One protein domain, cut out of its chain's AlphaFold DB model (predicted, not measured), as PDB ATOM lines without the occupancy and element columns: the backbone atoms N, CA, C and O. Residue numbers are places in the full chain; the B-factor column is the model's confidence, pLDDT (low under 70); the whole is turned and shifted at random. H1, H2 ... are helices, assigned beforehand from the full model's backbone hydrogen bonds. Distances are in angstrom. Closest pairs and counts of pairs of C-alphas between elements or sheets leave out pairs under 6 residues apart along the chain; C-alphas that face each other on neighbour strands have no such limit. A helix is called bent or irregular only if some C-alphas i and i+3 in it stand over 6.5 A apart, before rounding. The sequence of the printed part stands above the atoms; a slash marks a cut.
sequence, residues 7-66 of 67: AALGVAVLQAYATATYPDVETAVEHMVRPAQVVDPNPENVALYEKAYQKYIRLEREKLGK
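What this domain is: This is residues 7 to 66 of the 67 residues of an uncharacterized protein of Spirochaetales bacterium (UniProt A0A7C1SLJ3). A small head of two short helices, H1 and H2, is joined by an outstretched strap of chain to one long helix, H3, which stands away from the head with no contact to it. The 60 printed residues hold three named helices, in the order H1, H2, H3, and no named strand; the class is all helix. The whole is extended, with a radius of gyration of the C-alphas of 20.5 A and spans of 52 by 33 by 18 A.

How they stand to each other: H1, residues 7 to 18, touches H2, residues 25 to 32, with its residues 13 to 17 alone. Their closest C-alphas, those of Val 13 and Ala 28, are 5.7 A apart. They run opposite ways at a steep tilt of 60 degrees. H3, residues 43 to 64, is apart from H1 and from H2. Every O i to N i+4 pair is within hydrogen-bond range in H1 and H2, and 16 of 18 in H3.

Where its parts are: H1 begins at C-alpha 7, (-34.890, 38.632, -38.290), and is 16.4 A long; H2 is 10.3 A long. H3 is 32.2 A long and ends at C-alpha 64, (-44.333, 42.259, -71.191). It is irregular: C-alphas 44 and 47 are 7.3 A apart.

The domain as a whole: The C-alphas of Thr 21 and Lys 66, the two farthest apart, are 54.7 A apart. Residues 34 to 66, of which 43 to 64 belong to H3, stand free. Both links are short, and the printed part has no cut. Residues 65 to 66 have pLDDT under 70.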
ATOM      1  N   ALA A   7     -34.555  40.053 -38.292       96.62
ATOM      2  CA  ALA A   7     -34.890  38.632 -38.290       96.62
ATOM      3  C   ALA A   7     -34.780  38.015 -36.887       96.62
ATOM      4  O   ALA A   7     -35.709  37.352 -36.430       96.62
ATOM      5  N   ALA A   8     -33.678  38.279 -36.175       97.69
ATOM      6  CA  ALA A   8     -33.472  37.768 -34.822       97.69
ATOM      7  C   ALA A   8     -34.503  38.337 -33.835       97.69
ATOM      8  O   ALA A   8     -35.058  37.594 -33.025       97.69
ATOM      9  N   LEU A   9     -34.818  39.635 -33.937       97.25
ATOM     10  CA  LEU A   9     -35.874  40.239 -33.124       97.25
ATOM     11  C   LEU A   9     -37.248  39.625 -33.431       97.25
ATOM     12  O   LEU A   9     -38.009  39.367 -32.505       97.25
ATOM     13  N   GLY A  10     -37.546  39.348 -34.703       97.62
ATOM     14  CA  GLY A  10     -38.781  38.676 -35.108       97.62
ATOM     15  C   GLY A  10     -38.918  37.279 -34.499       97.62
ATOM     16  O   GLY A  10     -39.970  36.948 -33.961       97.62
ATOM     17  N   VAL A  11     -37.840  36.486 -34.492       98.38
ATOM     18  CA  VAL A  11     -37.822  35.179 -33.808       98.38
ATOM     19  C   VAL A  11     -38.098  35.340 -32.314       98.38
ATOM     20  O   VAL A  11     -38.908  34.600 -31.766       98.38
ATOM     21  N   ALA A  12     -37.482  36.327 -31.658       98.12
ATOM     22  CA  ALA A  12     -37.708  36.578 -30.237       98.12
ATOM     23  C   ALA A  12     -39.164  36.973 -29.931       98.12
ATOM     24  O   ALA A  12     -39.723  36.507 -28.940       98.12
ATOM     25  N   VAL A  13     -39.790  37.789 -30.787       98.50
ATOM     26  CA  VAL A  13     -41.217  38.146 -30.689       98.50
ATOM     27  C   VAL A  13     -42.093  36.895 -30.783       98.50
ATOM     28  O   VAL A  13     -42.934  36.663 -29.917       98.50
ATOM     29  N   LEU A  14     -41.862  36.052 -31.794       98.56
ATOM     30  CA  LEU A  14     -42.631  34.820 -31.985       98.56
ATOM     31  C   LEU A  14     -42.426  33.827 -30.841       98.56
ATOM     32  O   LEU A  14     -43.378  33.181 -30.408       98.56
ATOM     33  N   GLN A  15     -41.204  33.723 -30.320       98.56
ATOM     34  CA  GLN A  15     -40.912  32.889 -29.163       98.56
ATOM     35  C   GLN A  15     -41.665  33.377 -27.923       98.56
ATOM     36  O   GLN A  15     -42.234  32.555 -27.216       98.56
ATOM     37  N   ALA A  16     -41.713  34.689 -27.676       98.44
ATOM     38  CA  ALA A  16     -42.424  35.246 -26.529       98.44
ATOM     39  C   ALA A  16     -43.936  34.958 -26.576       98.44
ATOM     40  O   ALA A  16     -44.537  34.677 -25.539       98.44
ATOM     41  N   TYR A  17     -44.535  34.959 -27.768       98.44
ATOM     42  CA  TYR A  17     -45.903  34.478 -27.966       98.44
ATOM     43  C   TYR A  17     -46.019  32.960 -27.738       98.44
ATOM     44  O   TYR A  17     -46.860  32.509 -26.964       98.44
ATOM     45  N   ALA A  18     -45.137  32.156 -28.345       98.25
ATOM     46  CA  ALA A  18     -45.180  30.694 -28.239       98.25
ATOM     47  C   ALA A  18     -44.991  30.178 -26.800       98.25
ATOM     48  O   ALA A  18     -45.531  29.133 -26.443       98.25
ATOM     49  N   THR A  19     -44.247  30.908 -25.963       98.31
ATOM     50  CA  THR A  19     -44.068  30.600 -24.537       98.31
ATOM     51  C   THR A  19     -45.136  31.230 -23.639       98.31
ATOM     52  O   THR A  19     -44.983  31.191 -22.421       98.31
ATOM     53  N   ALA A  20     -46.191  31.821 -24.214       97.69
ATOM     54  CA  ALA A  20     -47.263  32.528 -23.510       97.69
ATOM     55  C   ALA A  20     -46.778  33.677 -22.599       97.69
ATOM     56  O   ALA A  20     -47.462  34.059 -21.651       97.69
ATOM     57  N   THR A  21     -45.602  34.247 -22.888       98.44
ATOM     58  CA  THR A  21     -45.095  35.453 -22.210       98.44
ATOM     59  C   THR A  21     -45.954  36.668 -22.564       98.44
ATOM     60  O   THR A  21     -46.175  37.533 -21.721       98.44
ATOM     61  N   TYR A  22     -46.455  36.712 -23.801       98.44
ATOM     62  CA  TYR A  22     -47.466  37.660 -24.261       98.44
ATOM     63  C   TYR A  22     -48.664  36.901 -24.850       98.44
ATOM     64  O   TYR A  22     -48.473  35.808 -25.390       98.44
ATOM     65  N   PRO A  23     -49.884  37.459 -24.745       97.31
ATOM     66  CA  PRO A  23     -51.111  36.783 -25.173       97.31
ATOM     67  C   PRO A  23     -51.235  36.647 -26.697       97.31
ATOM     68  O   PRO A  23     -51.891  35.725 -27.176       97.31
ATOM     69  N   ASP A  24     -50.593  37.540 -27.447       98.50
ATOM     70  CA  ASP A  24     -50.615  37.605 -28.904       98.50
ATOM     71  C   ASP A  24     -49.329  38.265 -29.436       98.50
ATOM     72  O   ASP A  24     -48.482  38.760 -28.678       98.50
ATOM     73  N   VAL A  25     -49.148  38.205 -30.757       98.38
ATOM     74  CA  VAL A  25     -47.950  38.720 -31.434       98.38
ATOM     75  C   VAL A  25     -47.930  40.245 -31.404       98.38
ATOM     76  O   VAL A  25     -46.867  40.834 -31.222       98.38
ATOM     77  N   GLU A  26     -49.085  40.885 -31.551       98.38
ATOM     78  CA  GLU A  26     -49.259  42.334 -31.535       98.38
ATOM     79  C   GLU A  26     -48.756  42.932 -30.214       98.38
ATOM     80  O   GLU A  26     -47.888  43.806 -30.226       98.38
ATOM     81  N   THR A  27     -49.187  42.377 -29.080       98.31
ATOM     82  CA  THR A  27     -48.731  42.765 -27.740       98.31
ATOM     83  C   THR A  27     -47.219  42.560 -27.604       98.31
ATOM     84  O   THR A  27     -46.500  43.437 -27.123       98.31
ATOM     85  N   ALA A  28     -46.684  41.427 -28.073       98.25
ATOM     86  CA  ALA A  28     -45.240  41.188 -28.046       98.25
ATOM     87  C   ALA A  28     -44.460  42.235 -28.869       98.25
ATOM     88  O   ALA A  28     -43.429  42.741 -28.417       98.25
ATOM     89  N   VAL A  29     -44.958  42.604 -30.053       98.00
ATOM     90  CA  VAL A  29     -44.370  43.650 -30.903       98.00
ATOM     91  C   VAL A  29     -44.385  45.003 -30.197       98.00
ATOM     92  O   VAL A  29     -43.344  45.658 -30.167       98.00
ATOM     93  N   GLU A  30     -45.500  45.405 -29.589       97.69
ATOM     94  CA  GLU A  30     -45.615  46.677 -28.861       97.69
ATOM     95  C   GLU A  30     -44.589  46.799 -27.725       97.69
ATOM     96  O   GLU A  30     -43.973  47.852 -27.533       97.69
ATOM     97  N   HIS A  31     -44.340  45.706 -27.000       97.50
ATOM     98  CA  HIS A  31     -43.380  45.692 -25.897       97.50
ATOM     99  C   HIS A  31     -41.910  45.605 -26.354       97.50
ATOM    100  O   HIS A  31     -41.003  46.138 -25.688       97.50
ATOM    101  N   MET A  32     -41.640  44.932 -27.477       97.50
ATOM    102  CA  MET A  32     -40.280  44.569 -27.898       97.50
ATOM    103  C   MET A  32     -39.720  45.463 -29.012       97.50
ATOM    104  O   MET A  32     -38.519  45.757 -29.021       97.50
ATOM    105  N   VAL A  33     -40.558  45.935 -29.934       96.88
ATOM    106  CA  VAL A  33     -40.149  46.684 -31.126       96.88
ATOM    107  C   VAL A  33     -40.257  48.184 -30.883       96.88
ATOM    108  O   VAL A  33     -41.226  48.689 -30.331       96.88
ATOM    109  N   ARG A  34     -39.236  48.936 -31.313       95.44
ATOM    110  CA  ARG A  34     -39.227  50.404 -31.231       95.44
ATOM    111  C   ARG A  34     -38.805  51.006 -32.571       95.44
ATOM    112  O   ARG A  34     -37.739  50.632 -33.086       95.44
ATOM    113  N   PRO A  35     -39.582  51.937 -33.152       93.69
ATOM    114  CA  PRO A  35     -39.121  52.744 -34.275       93.69
ATOM    115  C   PRO A  35     -37.817  53.474 -33.910       93.69
ATOM    116  O   PRO A  35     -37.627  53.874 -32.765       93.69
ATOM    117  N   ALA A  36     -36.895  53.602 -34.868       92.69
ATOM    118  CA  ALA A  36     -35.675  54.403 -34.665       92.69
ATOM    119  C   ALA A  36     -35.907  55.854 -35.073       92.69
ATOM    120  O   ALA A  36     -35.554  56.779 -34.356       92.69
ATOM    121  N   GLN A  37     -36.508  56.020 -36.246       94.31
ATOM    122  CA  GLN A  37     -36.835  57.290 -36.851       94.31
ATOM    123  C   GLN A  37     -38.133  57.096 -37.626       94.31
ATOM    124  O   GLN A  37     -38.363  56.022 -38.194       94.31
ATOM    125  N   VAL A  38     -38.951  58.138 -37.635       94.19
ATOM    126  CA  VAL A  38     -40.095  58.279 -38.530       94.19
ATOM    127  C   VAL A  38     -39.719  59.361 -39.536       94.19
ATOM    128  O   VAL A  38     -39.195  60.405 -39.149       94.19
ATOM    129  N   VAL A  39     -39.896  59.070 -40.822       95.38
ATOM    130  CA  VAL A  39     -39.678  60.025 -41.911       95.38
ATOM    131  C   VAL A  39     -40.993  60.157 -42.654       95.38
ATOM    132  O   VAL A  39     -41.456  59.188 -43.256       95.38
ATOM    133  N   ASP A  40     -41.577  61.346 -42.600       96.31
ATOM    134  CA  ASP A  40     -42.822  61.647 -43.291       96.31
ATOM    135  C   ASP A  40     -42.562  62.011 -44.761       96.31
ATOM    136  O   ASP A  40     -41.531  62.613 -45.088       96.31
ATOM    137  N   PRO A  41     -43.476  61.651 -45.677       95.88
ATOM    138  CA  PRO A  41     -43.351  62.038 -47.074       95.88
ATOM    139  C   PRO A  41     -43.474  63.559 -47.230       95.88
ATOM    140  O   PRO A  41     -44.303  64.194 -46.584       95.88
ATOM    141  N   ASN A  42     -42.707  64.142 -48.158       97.12
ATOM    142  CA  ASN A  42     -42.953  65.521 -48.584       97.12
ATOM    143  C   ASN A  42     -44.228  65.557 -49.462       97.12
ATOM    144  O   ASN A  42     -44.203  64.984 -50.558       97.12
ATOM    145  N   PRO A  43     -45.319  66.229 -49.036       97.06
ATOM    146  CA  PRO A  43     -46.578  66.273 -49.784       97.06
ATOM    147  C   PRO A  43     -46.451  66.943 -51.160       97.06
ATOM    148  O   PRO A  43     -47.215  66.626 -52.071       97.06
ATOM    149  N   GLU A  44     -45.459  67.811 -51.365       97.81
ATOM    150  CA  GLU A  44     -45.202  68.454 -52.661       97.81
ATOM    151  C   GLU A  44     -44.794  67.441 -53.744       97.81
ATOM    152  O   GLU A  44     -45.012  67.659 -54.937       97.81
ATOM    153  N   ASN A  45     -44.252  66.289 -53.337       97.75
ATOM    154  CA  ASN A  45     -43.777  65.264 -54.261       97.75
ATOM    155  C   ASN A  45     -44.887  64.335 -54.778       97.75
ATOM    156  O   ASN A  45     -44.614  63.507 -55.650       97.75
ATOM    157  N   VAL A  46     -46.129  64.446 -54.291       97.81
ATOM    158  CA  VAL A  46     -47.222  63.516 -54.648       97.81
ATOM    159  C   VAL A  46     -47.440  63.457 -56.163       97.81
ATOM    160  O   VAL A  46     -47.383  62.380 -56.756       97.81
ATOM    161  N   ALA A  47     -47.606  64.611 -56.817       97.69
ATOM    162  CA  ALA A  47     -47.840  64.669 -58.262       97.69
ATOM    163  C   ALA A  47     -46.639  64.150 -59.078       97.69
ATOM    164  O   ALA A  47     -46.811  63.532 -60.134       97.69
ATOM    165  N   LEU A  48     -45.417  64.382 -58.585       98.06
ATOM    166  CA  LEU A  48     -44.188  63.895 -59.207       98.06
ATOM    167  C   LEU A  48     -44.135  62.362 -59.193       98.06
ATOM    168  O   LEU A  48     -43.892  61.750 -60.238       98.06
ATOM    169  N   TYR A  49     -44.380  61.747 -58.035       98.00
ATOM    170  CA  TYR A  49     -44.347  60.292 -57.892       98.00
ATOM    171  C   TYR A  49     -45.493  59.606 -58.630       98.00
ATOM    172  O   TYR A  49     -45.244  58.578 -59.257       98.00
ATOM    173  N   GLU A  50     -46.693  60.192 -58.663       98.19
ATOM    174  CA  GLU A  50     -47.809  59.652 -59.452       98.19
ATOM    175  C   GLU A  50     -47.431  59.560 -60.938       98.19
ATOM    176  O   GLU A  50     -47.516  58.501 -61.565       98.19
ATOM    177  N   LYS A  51     -46.887  60.645 -61.507       98.06
ATOM    178  CA  LYS A  51     -46.420  60.654 -62.901       98.06
ATOM    179  C   LYS A  51     -45.306  59.632 -63.145       98.06
ATOM    180  O   LYS A  51     -45.294  58.968 -64.188       98.06
ATOM    181  N   ALA A  52     -44.354  59.520 -62.219       97.94
ATOM    182  CA  ALA A  52     -43.255  58.563 -62.323       97.94
ATOM    183  C   ALA A  52     -43.757  57.110 -62.274       97.94
ATOM    184  O   ALA A  52     -43.325  56.288 -63.086       97.94
ATOM    185  N   TYR A  53     -44.709  56.813 -61.388       97.56
ATOM    186  CA  TYR A  53     -45.315  55.494 -61.242       97.56
ATOM    187  C   TYR A  53     -46.078  55.075 -62.502       97.56
ATOM    188  O   TYR A  53     -45.819  54.003 -63.052       97.56
ATOM    189  N   GLN A  54     -46.917  55.954 -63.061       98.06
ATOM    190  CA  GLN A  54     -47.630  55.664 -64.313       98.06
ATOM    191  C   GLN A  54     -46.675  55.408 -65.487       98.06
ATOM    192  O   GLN A  54     -46.917  54.537 -66.329       98.06
ATOM    193  N   LYS A  55     -45.551  56.137 -65.543       97.31
ATOM    194  CA  LYS A  55     -44.502  55.891 -66.539       97.31
ATOM    195  C   LYS A  55     -43.862  54.512 -66.351       97.31
ATOM    196  O   LYS A  55     -43.675  53.810 -67.341       97.31
ATOM    197  N   TYR A  56     -43.539  54.126 -65.117       96.62
ATOM    198  CA  TYR A  56     -42.971  52.811 -64.808       96.62
ATOM    199  C   TYR A  56     -43.893  51.673 -65.266       96.62
ATOM    200  O   TYR A  56     -43.456  50.802 -66.016       96.62
ATOM    201  N   ILE A  57     -45.181  51.738 -64.913       96.56
ATOM    202  CA  ILE A  57     -46.181  50.727 -65.289       96.56
ATOM    203  C   ILE A  57     -46.338  50.628 -66.809       96.56
ATOM    204  O   ILE A  57     -46.427  49.531 -67.361       96.56
ATOM    205  N   ARG A  58     -46.341  51.761 -67.522       95.75
ATOM    206  CA  ARG A  58     -46.378  51.752 -68.991       95.75
ATOM    207  C   ARG A  58     -45.181  51.000 -69.573       95.75
ATOM    208  O   ARG A  58     -45.369  50.127 -70.414       95.75
ATOM    209  N   LEU A  59     -43.975  51.315 -69.102       95.50
ATOM    210  CA  LEU A  59     -42.748  50.666 -69.563       95.50
ATOM    211  C   LEU A  59     -42.742  49.164 -69.256       95.50
ATOM    212  O   LEU A  59     -42.286  48.375 -70.078       95.50
ATOM    213  N   GLU A  60     -43.239  48.758 -68.089       93.75
ATOM    214  CA  GLU A  60     -43.383  47.347 -67.729       93.75
ATOM    215  C   GLU A  60     -44.333  46.618 -68.690       93.75
ATOM    216  O   GLU A  60     -43.972  45.582 -69.251       93.75
ATOM    217  N   ARG A  61     -45.517  47.185 -68.951       92.06
ATOM    218  CA  ARG A  61     -46.504  46.605 -69.874       92.06
ATOM    219  C   ARG A  61     -45.967  46.488 -71.297       92.06
ATOM    220  O   ARG A  61     -46.149  45.456 -71.934       92.06
ATOM    221  N   GLU A  62     -45.262  47.508 -71.779       91.31
ATOM    222  CA  GLU A  62     -44.603  47.480 -73.089       91.31
ATOM    223  C   GLU A  62     -43.509  46.407 -73.172       91.31
ATOM    224  O   GLU A  62     -43.327  45.804 -74.227       91.31
ATOM    225  N   LYS A  63     -42.780  46.142 -72.079       86.50
ATOM    226  CA  LYS A  63     -41.806  45.040 -72.018       86.50
ATOM    227  C   LYS A  63     -42.490  43.674 -72.018       86.50
ATOM    228  O   LYS A  63     -42.014  42.771 -72.697       86.50
ATOM    229  N   LEU A  64     -43.586  43.519 -71.275       77.75
ATOM    230  CA  LEU A  64     -44.333  42.259 -71.191       77.75
ATOM    231  C   LEU A  64     -45.061  41.918 -72.499       77.75
ATOM    232  O   LEU A  64     -45.084  40.756 -72.875       77.75
ATOM    233  N   GLY A  65     -45.584  42.913 -73.222       67.81
ATOM    234  CA  GLY A  65     -46.219  42.718 -74.534       67.81
ATOM    235  C   GLY A  65     -45.246  42.498 -75.701       67.81
ATOM    236  O   GLY A  65     -45.688  42.281 -76.825       67.81
ATOM    237  N   LYS A  66     -43.933  42.578 -75.453       59.41
ATOM    238  CA  LYS A  66     -42.863  42.274 -76.420       59.41
ATOM    239  C   LYS A  66     -42.218  40.897 -76.188       59.41
ATOM    240  O   LYS A  66     -41.196  40.615 -76.812       59.41
TER     241      LYS A  66